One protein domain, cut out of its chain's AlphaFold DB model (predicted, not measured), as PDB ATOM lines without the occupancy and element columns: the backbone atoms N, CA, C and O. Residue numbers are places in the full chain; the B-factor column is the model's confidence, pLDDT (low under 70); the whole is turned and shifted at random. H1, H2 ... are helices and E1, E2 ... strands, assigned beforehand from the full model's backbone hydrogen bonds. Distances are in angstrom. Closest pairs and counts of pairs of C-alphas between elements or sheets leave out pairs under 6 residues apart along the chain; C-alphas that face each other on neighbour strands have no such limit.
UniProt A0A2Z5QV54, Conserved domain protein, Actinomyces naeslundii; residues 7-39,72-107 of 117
ATOM      1  N   TYR A   7     -27.495 -82.454 -36.144       97.50
ATOM      2  CA  TYR A   7     -26.248 -81.927 -35.614       97.50
ATOM      3  C   TYR A   7     -25.311 -83.052 -35.167       97.50
ATOM      4  O   TYR A   7     -25.746 -84.094 -34.668       97.50
ATOM      5  N   LEU A   8     -24.014 -82.823 -35.342       96.00
ATOM      6  CA  LEU A   8     -22.928 -83.690 -34.907       96.00
ATOM      7  C   LEU A   8     -21.892 -82.848 -34.159       96.00
ATOM      8  O   LEU A   8     -21.326 -81.915 -34.723       96.00
ATOM      9  N   HIS A   9     -21.611 -83.207 -32.910       95.88
ATOM     10  CA  HIS A   9     -20.520 -82.639 -32.123       95.88
ATOM     11  C   HIS A   9     -19.288 -83.539 -32.212       95.88
ATOM     12  O   HIS A   9     -19.293 -84.682 -31.740       95.88
ATOM     13  N   LEU A  10     -18.233 -83.016 -32.830       93.69
ATOM     14  CA  LEU A  10     -16.907 -83.617 -32.888       93.69
ATOM     15  C   LEU A  10     -16.137 -83.191 -31.634       93.69
ATOM     16  O   LEU A  10     -15.626 -82.076 -31.572       93.69
ATOM     17  N   THR A  11     -16.030 -84.068 -30.633       91.88
ATOM     18  CA  THR A  11     -15.452 -83.684 -29.331       91.88
ATOM     19  C   THR A  11     -13.942 -83.464 -29.387       91.88
ATOM     20  O   THR A  11     -13.399 -82.803 -28.516       91.88
ATOM     21  N   GLY A  12     -13.253 -84.043 -30.377       88.94
ATOM     22  CA  GLY A  12     -11.813 -83.849 -30.582       88.94
ATOM     23  C   GLY A  12     -11.455 -82.396 -30.908       88.94
ATOM     24  O   GLY A  12     -10.733 -81.776 -30.136       88.94
ATOM     25  N   PRO A  13     -11.957 -81.838 -32.026       91.12
ATOM     26  CA  PRO A  13     -11.773 -80.424 -32.363       91.12
ATOM     27  C   PRO A  13     -12.713 -79.471 -31.602       91.12
ATOM     28  O   PRO A  13     -12.668 -78.276 -31.863       91.12
ATOM     29  N   ASP A  14     -13.579 -79.996 -30.728       94.62
ATOM     30  CA  ASP A  14     -14.662 -79.275 -30.051       94.62
ATOM     31  C   ASP A  14     -15.479 -78.387 -31.006       94.62
ATOM     32  O   ASP A  14     -15.464 -77.158 -30.953       94.62
ATOM     33  N   LEU A  15     -16.158 -79.041 -31.949       95.75
ATOM     34  CA  LEU A  15     -16.844 -78.391 -33.064       95.75
ATOM     35  C   LEU A  15     -18.210 -79.031 -33.301       95.75
ATOM     36  O   LEU A  15     -18.307 -80.253 -33.438       95.75
ATOM     37  N   THR A  16     -19.250 -78.208 -33.420       97.38
ATOM     38  CA  THR A  16     -20.599 -78.654 -33.777       97.38
ATOM     39  C   THR A  16     -20.897 -78.320 -35.235       97.38
ATOM     40  O   THR A  16     -20.779 -77.178 -35.687       97.38
ATOM     41  N   VAL A  17     -21.288 -79.340 -35.997       97.25
ATOM     42  CA  VAL A  17     -21.604 -79.236 -37.425       97.25
ATOM     43  C   VAL A  17     -23.010 -79.733 -37.715       97.25
ATOM     44  O   VAL A  17     -23.542 -80.591 -37.013       97.25
ATOM     45  N   LEU A  18     -23.602 -79.217 -38.784       97.62
ATOM     46  CA  LEU A  18     -24.866 -79.674 -39.332       97.62
ATOM     47  C   LEU A  18     -24.613 -80.598 -40.523       97.62
ATOM     48  O   LEU A  18     -24.011 -80.196 -41.522       97.62
ATOM     49  N   ARG A  19     -25.123 -81.826 -40.443       96.00
ATOM     50  CA  ARG A  19     -25.072 -82.796 -41.539       96.00
ATOM     51  C   ARG A  19     -26.342 -82.729 -42.376       96.00
ATOM     52  O   ARG A  19     -27.431 -82.613 -41.818       96.00
ATOM     53  N   PHE A  20     -26.196 -82.864 -43.697       95.44
ATOM     54  CA  PHE A  20     -27.310 -83.040 -44.642       95.44
ATOM     55  C   PHE A  20     -28.397 -81.952 -44.536       95.44
ATOM     56  O   PHE A  20     -29.583 -82.265 -44.476       95.44
ATOM     57  N   ALA A  21     -27.996 -80.676 -44.497       95.00
ATOM     58  CA  ALA A  21     -28.866 -79.539 -44.172       95.00
ATOM     59  C   ALA A  21     -30.181 -79.461 -44.979       95.00
ATOM     60  O   ALA A  21     -31.201 -79.058 -44.425       95.00
ATOM     61  N   ASP A  22     -30.172 -79.902 -46.242       95.75
ATOM     62  CA  ASP A  22     -31.322 -79.852 -47.164       95.75
ATOM     63  C   ASP A  22     -32.316 -81.023 -47.011       95.75
ATOM     64  O   ASP A  22     -33.255 -81.185 -47.805       95.75
ATOM     65  N   TRP A  23     -32.104 -81.886 -46.014       96.88
ATOM     66  CA  TRP A  23     -32.867 -83.118 -45.808       96.88
ATOM     67  C   TRP A  23     -33.828 -83.054 -44.621       96.88
ATOM     68  O   TRP A  23     -34.084 -84.062 -43.963       96.88
ATOM     69  N   GLU A  24     -34.401 -81.887 -44.357       96.69
ATOM     70  CA  GLU A  24     -35.512 -81.718 -43.419       96.69
ATOM     71  C   GLU A  24     -36.863 -81.734 -44.130       96.69
ATOM     72  O   GLU A  24     -36.972 -81.487 -45.331       96.69
ATOM     73  N   HIS A  25     -37.908 -82.012 -43.356       97.75
ATOM     74  CA  HIS A  25     -39.308 -81.861 -43.741       97.75
ATOM     75  C   HIS A  25     -39.713 -82.541 -45.056       97.75
ATOM     76  O   HIS A  25     -40.582 -82.057 -45.784       97.75
ATOM     77  N   ARG A  26     -39.117 -83.697 -45.355       97.69
ATOM     78  CA  ARG A  26     -39.330 -84.401 -46.624       97.69
ATOM     79  C   ARG A  26     -39.352 -85.910 -46.468       97.69
ATOM     80  O   ARG A  26     -38.749 -86.473 -45.552       97.69
ATOM     81  N   TYR A  27     -40.021 -86.568 -47.409       98.06
ATOM     82  CA  TYR A  27     -39.875 -88.007 -47.573       98.06
ATOM     83  C   TYR A  27     -38.472 -88.332 -48.091       98.06
ATOM     84  O   TYR A  27     -37.917 -87.622 -48.928       98.06
ATOM     85  N   THR A  28     -37.898 -89.392 -47.542       96.62
ATOM     86  CA  THR A  28     -36.514 -89.826 -47.754       96.62
ATOM     87  C   THR A  28     -36.481 -91.350 -47.695       96.62
ATOM     88  O   THR A  28     -37.453 -91.976 -47.284       96.62
ATOM     89  N   THR A  29     -35.372 -91.958 -48.091       94.44
ATOM     90  CA  THR A  29     -35.111 -93.389 -47.873       94.44
ATOM     91  C   THR A  29     -34.233 -93.635 -46.649       94.44
ATOM     92  O   THR A  29     -34.089 -94.773 -46.215       94.44
ATOM     93  N   PHE A  30     -33.671 -92.572 -46.068       95.12
ATOM     94  CA  PHE A  30     -32.730 -92.651 -44.959       95.12
ATOM     95  C   PHE A  30     -33.027 -91.621 -43.865       95.12
ATOM     96  O   PHE A  30     -33.326 -90.463 -44.164       95.12
ATOM     97  N   VAL A  31     -32.901 -92.050 -42.609       96.81
ATOM     98  CA  VAL A  31     -32.814 -91.221 -41.398       96.81
ATOM     99  C   VAL A  31     -31.815 -91.873 -40.435       96.81
ATOM    100  O   VAL A  31     -31.581 -93.075 -40.508       96.81
ATOM    101  N   SER A  32     -31.233 -91.091 -39.528       94.38
ATOM    102  CA  SER A  32     -30.245 -91.574 -38.561       94.38
ATOM    103  C   SER A  32     -30.867 -92.550 -37.554       94.38
ATOM    104  O   SER A  32     -31.890 -92.226 -36.941       94.38
ATOM    105  N   GLY A  33     -30.239 -93.712 -37.353       92.81
ATOM    106  CA  GLY A  33     -30.720 -94.801 -36.490       92.81
ATOM    107  C   GLY A  33     -31.198 -94.382 -35.100       92.81
ATOM    108  O   GLY A  33     -32.358 -94.621 -34.767       92.81
ATOM    109  N   PRO A  34     -30.390 -93.634 -34.318       93.38
ATOM    110  CA  PRO A  34     -30.768 -93.175 -32.975       93.38
ATOM    111  C   PRO A  34     -32.001 -92.260 -32.915       93.38
ATOM    112  O   PRO A  34     -32.435 -91.875 -31.834       93.38
ATOM    113  N   THR A  35     -32.540 -91.859 -34.067       95.81
ATOM    114  CA  THR A  35     -33.682 -90.942 -34.191       95.81
ATOM    115  C   THR A  35     -34.926 -91.627 -34.754       95.81
ATOM    116  O   THR A  35     -35.940 -90.964 -34.984       95.81
ATOM    117  N   LEU A  36     -34.849 -92.935 -35.017       95.50
ATOM    118  CA  LEU A  36     -35.940 -93.710 -35.584       95.50
ATOM    119  C   LEU A  36     -37.147 -93.719 -34.649       95.50
ATOM    120  O   LEU A  36     -37.084 -94.134 -33.496       95.50
ATOM    121  N   VAL A  37     -38.284 -93.311 -35.201       95.25
ATOM    122  CA  VAL A  37     -39.600 -93.490 -34.597       95.25
ATOM    123  C   VAL A  37     -40.482 -94.187 -35.620       95.25
ATOM    124  O   VAL A  37     -40.739 -93.659 -36.708       95.25
ATOM    125  N   ALA A  38     -40.943 -95.386 -35.287       95.00
ATOM    126  CA  ALA A  38     -41.815 -96.195 -36.129       95.00
ATOM    127  C   ALA A  38     -43.167 -96.412 -35.446       95.00
ATOM    128  O   ALA A  38     -43.288 -96.325 -34.223       95.00
ATOM    129  N   ARG A  39     -44.200 -96.704 -36.242       94.81
ATOM    130  CA  ARG A  39     -45.459 -97.184 -35.673       94.81
ATOM    131  C   ARG A  39     -45.217 -98.546 -35.027       94.81
ATOM    132  O   ARG A  39     -44.486 -99.369 -35.570       94.81
ATOM    133  N   SER A  72     -38.303 -87.473 -42.898       98.38
ATOM    134  CA  SER A  72     -37.294 -86.725 -42.150       98.38
ATOM    135  C   SER A  72     -37.931 -85.484 -41.534       98.38
ATOM    136  O   SER A  72     -38.472 -84.637 -42.247       98.38
ATOM    137  N   ALA A  73     -37.886 -85.400 -40.210       97.69
ATOM    138  CA  ALA A  73     -38.351 -84.267 -39.425       97.69
ATOM    139  C   ALA A  73     -37.263 -83.178 -39.331       97.69
ATOM    140  O   ALA A  73     -36.305 -83.178 -40.102       97.69
ATOM    141  N   SER A  74     -37.423 -82.242 -38.393       97.00
ATOM    142  CA  SER A  74     -36.437 -81.187 -38.152       97.00
ATOM    143  C   SER A  74     -35.131 -81.723 -37.547       97.00
ATOM    144  O   SER A  74     -35.107 -82.754 -36.860       97.00
ATOM    145  N   ARG A  75     -34.049 -80.969 -37.747       96.69
ATOM    146  CA  ARG A  75     -32.691 -81.231 -37.247       96.69
ATOM    147  C   ARG A  75     -32.524 -81.058 -35.735       96.69
ATOM    148  O   ARG A  75     -31.560 -81.567 -35.179       96.69
ATOM    149  N   PHE A  76     -33.449 -80.356 -35.082       96.94
ATOM    150  CA  PHE A  76     -33.355 -79.947 -33.675       96.94
ATOM    151  C   PHE A  76     -33.731 -81.053 -32.683       96.94
ATOM    152  O   PHE A  76     -34.453 -81.991 -33.027       96.94
ATOM    153  N   GLY A  77     -33.288 -80.925 -31.431       95.38
ATOM    154  CA  GLY A  77     -33.629 -81.853 -30.344       95.38
ATOM    155  C   GLY A  77     -32.888 -83.193 -30.413       95.38
ATOM    156  O   GLY A  77     -33.291 -84.156 -29.766       95.38
ATOM    157  N   PHE A  78     -31.832 -83.276 -31.225       95.69
ATOM    158  CA  PHE A  78     -30.894 -84.394 -31.246       95.69
ATOM    159  C   PHE A  78     -29.529 -83.933 -31.763       95.69
ATOM    160  O   PHE A  78     -29.439 -83.312 -32.823       95.69
ATOM    161  N   VAL A  79     -28.466 -84.314 -31.056       96.38
ATOM    162  CA  VAL A  79     -27.080 -84.104 -31.482       96.38
ATOM    163  C   VAL A  79     -26.337 -85.424 -31.349       96.38
ATOM    164  O   VAL A  79     -26.249 -85.995 -30.260       96.38
ATOM    165  N   GLN A  80     -25.771 -85.910 -32.450       94.62
ATOM    166  CA  GLN A  80     -24.850 -87.037 -32.402       94.62
ATOM    167  C   GLN A  80     -23.531 -86.555 -31.790       94.62
ATOM    168  O   GLN A  80     -23.007 -85.520 -32.186       94.62
ATOM    169  N   ARG A  81     -22.973 -87.285 -30.824       92.44
ATOM    170  CA  ARG A  81     -21.648 -86.978 -30.265       92.44
ATOM    171  C   ARG A  81     -20.631 -87.985 -30.769       92.44
ATOM    172  O   ARG A  81     -20.898 -89.185 -30.757       92.44
ATOM    173  N   ARG A  82     -19.463 -87.497 -31.181       87.00
ATOM    174  CA  ARG A  82     -18.375 -88.327 -31.693       87.00
ATOM    175  C   ARG A  82     -17.067 -88.041 -30.968       87.00
ATOM    176  O   ARG A  82     -16.560 -86.922 -31.026       87.00
ATOM    177  N   GLY A  83     -16.550 -89.082 -30.315       80.88
ATOM    178  CA  GLY A  83     -15.298 -89.084 -29.567       80.88
ATOM    179  C   GLY A  83     -14.058 -89.311 -30.432       80.88
ATOM    180  O   GLY A  83     -14.150 -89.621 -31.618       80.88
ATOM    181  N   THR A  84     -12.886 -89.183 -29.807       65.75
ATOM    182  CA  THR A  84     -11.571 -89.509 -30.389       65.75
ATOM    183  C   THR A  84     -11.115 -90.941 -30.100       65.75
ATOM    184  O   THR A  84     -10.093 -91.374 -30.630       65.75
ATOM    185  N   THR A  85     -11.838 -91.689 -29.262       54.31
ATOM    186  CA  THR A  85     -11.464 -93.060 -28.904       54.31
ATOM    187  C   THR A  85     -11.737 -93.995 -30.081       54.31
ATOM    188  O   THR A  85     -12.875 -94.126 -30.533       54.31
ATOM    189  N   PHE A  86     -10.676 -94.629 -30.583       43.53
ATOM    190  CA  PHE A  86     -10.725 -95.683 -31.597       43.53
ATOM    191  C   PHE A  86     -11.794 -96.731 -31.248       43.53
ATOM    192  O   PHE A  86     -11.841 -97.213 -30.119       43.53
ATOM    193  N   GLY A  87     -12.640 -97.078 -32.224       45.84
ATOM    194  CA  GLY A  87     -13.711 -98.072 -32.063       45.84
ATOM    195  C   GLY A  87     -15.119 -97.594 -32.424       45.84
ATOM    196  O   GLY A  87     -16.082 -98.312 -32.177       45.84
ATOM    197  N   HIS A  88     -15.281 -96.405 -33.010       48.53
ATOM    198  CA  HIS A  88     -16.562 -96.041 -33.612       48.53
ATOM    199  C   HIS A  88     -16.770 -96.845 -34.898       48.53
ATOM    200  O   HIS A  88     -15.917 -96.838 -35.776       48.53
ATOM    201  N   THR A  89     -17.937 -97.471 -35.032       46.09
ATOM    202  CA  THR A  89     -18.402 -98.284 -36.175       46.09
ATOM    203  C   THR A  89     -18.416 -97.547 -37.527       46.09
ATOM    204  O   THR A  89     -18.829 -98.104 -38.536       46.09
ATOM    205  N   TRP A  90     -17.976 -96.288 -37.552       55.09
ATOM    206  CA  TRP A  90     -17.910 -95.414 -38.710       55.09
ATOM    207  C   TRP A  90     -16.482 -94.885 -38.834       55.09
ATOM    208  O   TRP A  90     -16.118 -93.893 -38.196       55.09
ATOM    209  N   ASP A  91     -15.687 -95.543 -39.672       65.31
ATOM    210  CA  ASP A  91     -14.294 -95.190 -39.981       65.31
ATOM    211  C   ASP A  91     -14.180 -93.954 -40.899       65.31
ATOM    212  O   ASP A  91     -13.273 -93.829 -41.711       65.31
ATOM    213  N   ILE A  92     -15.144 -93.029 -40.820       74.38
ATOM    214  CA  ILE A  92     -15.110 -91.782 -41.592       74.38
ATOM    215  C   ILE A  92     -14.213 -90.782 -40.868       74.38
ATOM    216  O   ILE A  92     -14.419 -90.498 -39.698       74.38
ATOM    217  N   SER A  93     -13.213 -90.197 -41.496       82.94
ATOM    218  CA  SER A  93     -12.359 -89.198 -40.844       82.94
ATOM    219  C   SER A  93     -13.141 -87.928 -40.451       82.94
ATOM    220  O   SER A  93     -14.210 -87.629 -40.991       82.94
ATOM    221  N   ASN A  94     -12.607 -87.123 -39.522       84.88
ATOM    222  CA  ASN A  94     -13.166 -85.787 -39.264       84.88
ATOM    223  C   ASN A  94     -13.167 -84.928 -40.539       84.88
ATOM    224  O   ASN A  94     -14.093 -84.151 -40.741       84.88
ATOM    225  N   ALA A  95     -12.171 -85.094 -41.416       86.38
ATOM    226  CA  ALA A  95     -12.107 -84.386 -42.690       86.38
ATOM    227  C   ALA A  95     -13.286 -84.747 -43.606       86.38
ATOM    228  O   ALA A  95     -13.911 -83.854 -44.167       86.38
ATOM    229  N   GLU A  96     -13.649 -86.029 -43.704       87.19
ATOM    230  CA  GLU A  96     -14.810 -86.475 -44.492       87.19
ATOM    231  C   GLU A  96     -16.136 -85.988 -43.904       87.19
ATOM    232  O   GLU A  96     -17.042 -85.584 -44.641       87.19
ATOM    233  N   VAL A  97     -16.250 -85.962 -42.572       88.81
ATOM    234  CA  VAL A  97     -17.399 -85.335 -41.910       88.81
ATOM    235  C   VAL A  97     -17.492 -83.862 -42.299       88.81
ATOM    236  O   VAL A  97     -18.556 -83.416 -42.722       88.81
ATOM    237  N   LEU A  98     -16.397 -83.109 -42.191       90.94
ATOM    238  CA  LEU A  98     -16.379 -81.675 -42.488       90.94
ATOM    239  C   LEU A  98     -16.642 -81.377 -43.965       90.94
ATOM    240  O   LEU A  98     -17.384 -80.448 -44.262       90.94
ATOM    241  N   ALA A  99     -16.116 -82.192 -44.879       90.94
ATOM    242  CA  ALA A  99     -16.335 -82.039 -46.316       90.94
ATOM    243  C   ALA A  99     -17.811 -82.186 -46.727       90.94
ATOM    244  O   ALA A  99     -18.210 -81.694 -47.780       90.94
ATOM    245  N   THR A 100     -18.623 -82.858 -45.907       89.31
ATOM    246  CA  THR A 100     -20.044 -83.134 -46.179       89.31
ATOM    247  C   THR A 100     -21.000 -82.421 -45.218       89.31
ATOM    248  O   THR A 100     -22.206 -82.681 -45.234       89.31
ATOM    249  N   SER A 101     -20.482 -81.521 -44.377       94.44
ATOM    250  CA  SER A 101     -21.251 -80.822 -43.344       94.44
ATOM    251  C   SER A 101     -21.101 -79.308 -43.457       94.44
ATOM    252  O   SER A 101     -20.148 -78.793 -44.029       94.44
ATOM    253  N   THR A 102     -22.044 -78.580 -42.868       96.62
ATOM    254  CA  THR A 102     -21.928 -77.134 -42.647       96.62
ATOM    255  C   THR A 102     -21.465 -76.887 -41.217       96.62
ATOM    256  O   THR A 102     -22.008 -77.479 -40.285       96.62
ATOM    257  N   ILE A 103     -20.467 -76.026 -41.016       96.12
ATOM    258  CA  ILE A 103     -20.056 -75.613 -39.667       96.12
ATOM    259  C   ILE A 103     -21.203 -74.822 -39.026       96.12
ATOM    260  O   ILE A 103     -21.660 -73.845 -39.615       96.12
ATOM    261  N   SER A 104     -21.660 -75.248 -37.839       97.06
ATOM    262  CA  SER A 104     -22.652 -74.505 -37.047       97.06
ATOM    263  C   SER A 104     -21.931 -73.495 -36.154       97.06
ATOM    264  O   SER A 104     -22.013 -72.290 -36.372       97.06
ATOM    265  N   HIS A 105     -21.150 -73.996 -35.194       97.62
ATOM    266  CA  HIS A 105     -20.368 -73.188 -34.263       97.62
ATOM    267  C   HIS A 105     -19.257 -74.032 -33.612       97.62
ATOM    268  O   HIS A 105     -19.304 -75.265 -33.605       97.62
ATOM    269  N   TRP A 106     -18.263 -73.359 -33.033       96.56
ATOM    270  CA  TRP A 106     -17.258 -73.989 -32.172       96.56
ATOM    271  C   TRP A 106     -17.839 -74.263 -30.781       96.56
ATOM    272  O   TRP A 106     -18.627 -73.462 -30.277       96.56
ATOM    273  N   GLY A 107     -17.450 -75.376 -30.165       96.31
ATOM    274  CA  GLY A 107     -17.924 -75.804 -28.851       96.31
ATOM    275  C   GLY A 107     -19.034 -76.868 -28.870       96.31
ATOM    276  O   GLY A 107     -19.483 -77.305 -29.941       96.31
TER     277      GLY A 107
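AT A GLANCE: This is residues 7 to 39 and 72 to 107 of the 117 residues of the protein "Conserved domain protein" of Actinomyces naeslundii (UniProt A0A2Z5QV54). A small, strongly twisted sheet of four short strands has one short helix, H1, over one face, while loops bearing the small strand E3 reach well away from the sheet. The printed part has 69 residues with five named strands and one named helix, in the order E1 E2 E3 E4 H1 E5; the sheet's order is E4 E1 E2 E5, mixed. The class is mixed, helices and strands, with 28 residues in named elements, under half. The whole is compact, with a radius of gyration of the C-alphas of 12.7 A and spans of 35 by 25 by 20 A.

HOW THE PARTS SIT: Inner strands E1, residues 7 to 10, and E2, residues 15 to 19, form an antiparallel hairpin at 143 degrees, with N 8 and O 17 2.8 A apart. Edge strand E4, residues 79 to 82, is parallel to E1 at 23 degrees, with N 80 and O 7 at 2.9 A. Edge strand E5, residues 101 to 106, is antiparallel to E2 at 152 degrees, with N 18 and O 102 at 2.8 A. H1, residues 94 to 99, is on the sheet at a height of 8.7 A, only just over E1 and E2, with 3 C-alphas on each. Its closest C-alphas to E2 are Leu 98 and Val 17, 7.7 A apart. On the local plane it stands at 32 degrees to E1, only just slantwise to the strands. Every O i to N i+4 pair in H1 is within hydrogen-bond range. E4, H1 and E5 form a split strand-helix-strand unit, two strands of one sheet that are not neighbours, with the helix between them along the chain and E1 and E2 between them in the sheet, and its crossover is right-handed. E3, residues 26 to 28, pairs with no named strand and is apart from E1.

IN THESE COORDINATES: E1 begins at C-alpha 7 (-26.248, -81.927, -35.614) and spans 9.9 A; E2 spans 12.6 A, E3 6.2 A, E4 9.7 A and H1 8.6 A. E5, 13.7 A, ends at C-alpha 106 (-17.258, -73.989, -32.172).

THE WHOLE: The C-alphas of Pro 13 and Arg 39, the two farthest apart, are 37.8 A apart. Residues 40 to 71 are not printed, and C-alphas 39 and 72 are 14.8 A apart across this cut. The link from E4 to H1, 11 residues, is long; residues 84 to 91 have pLDDT under 70.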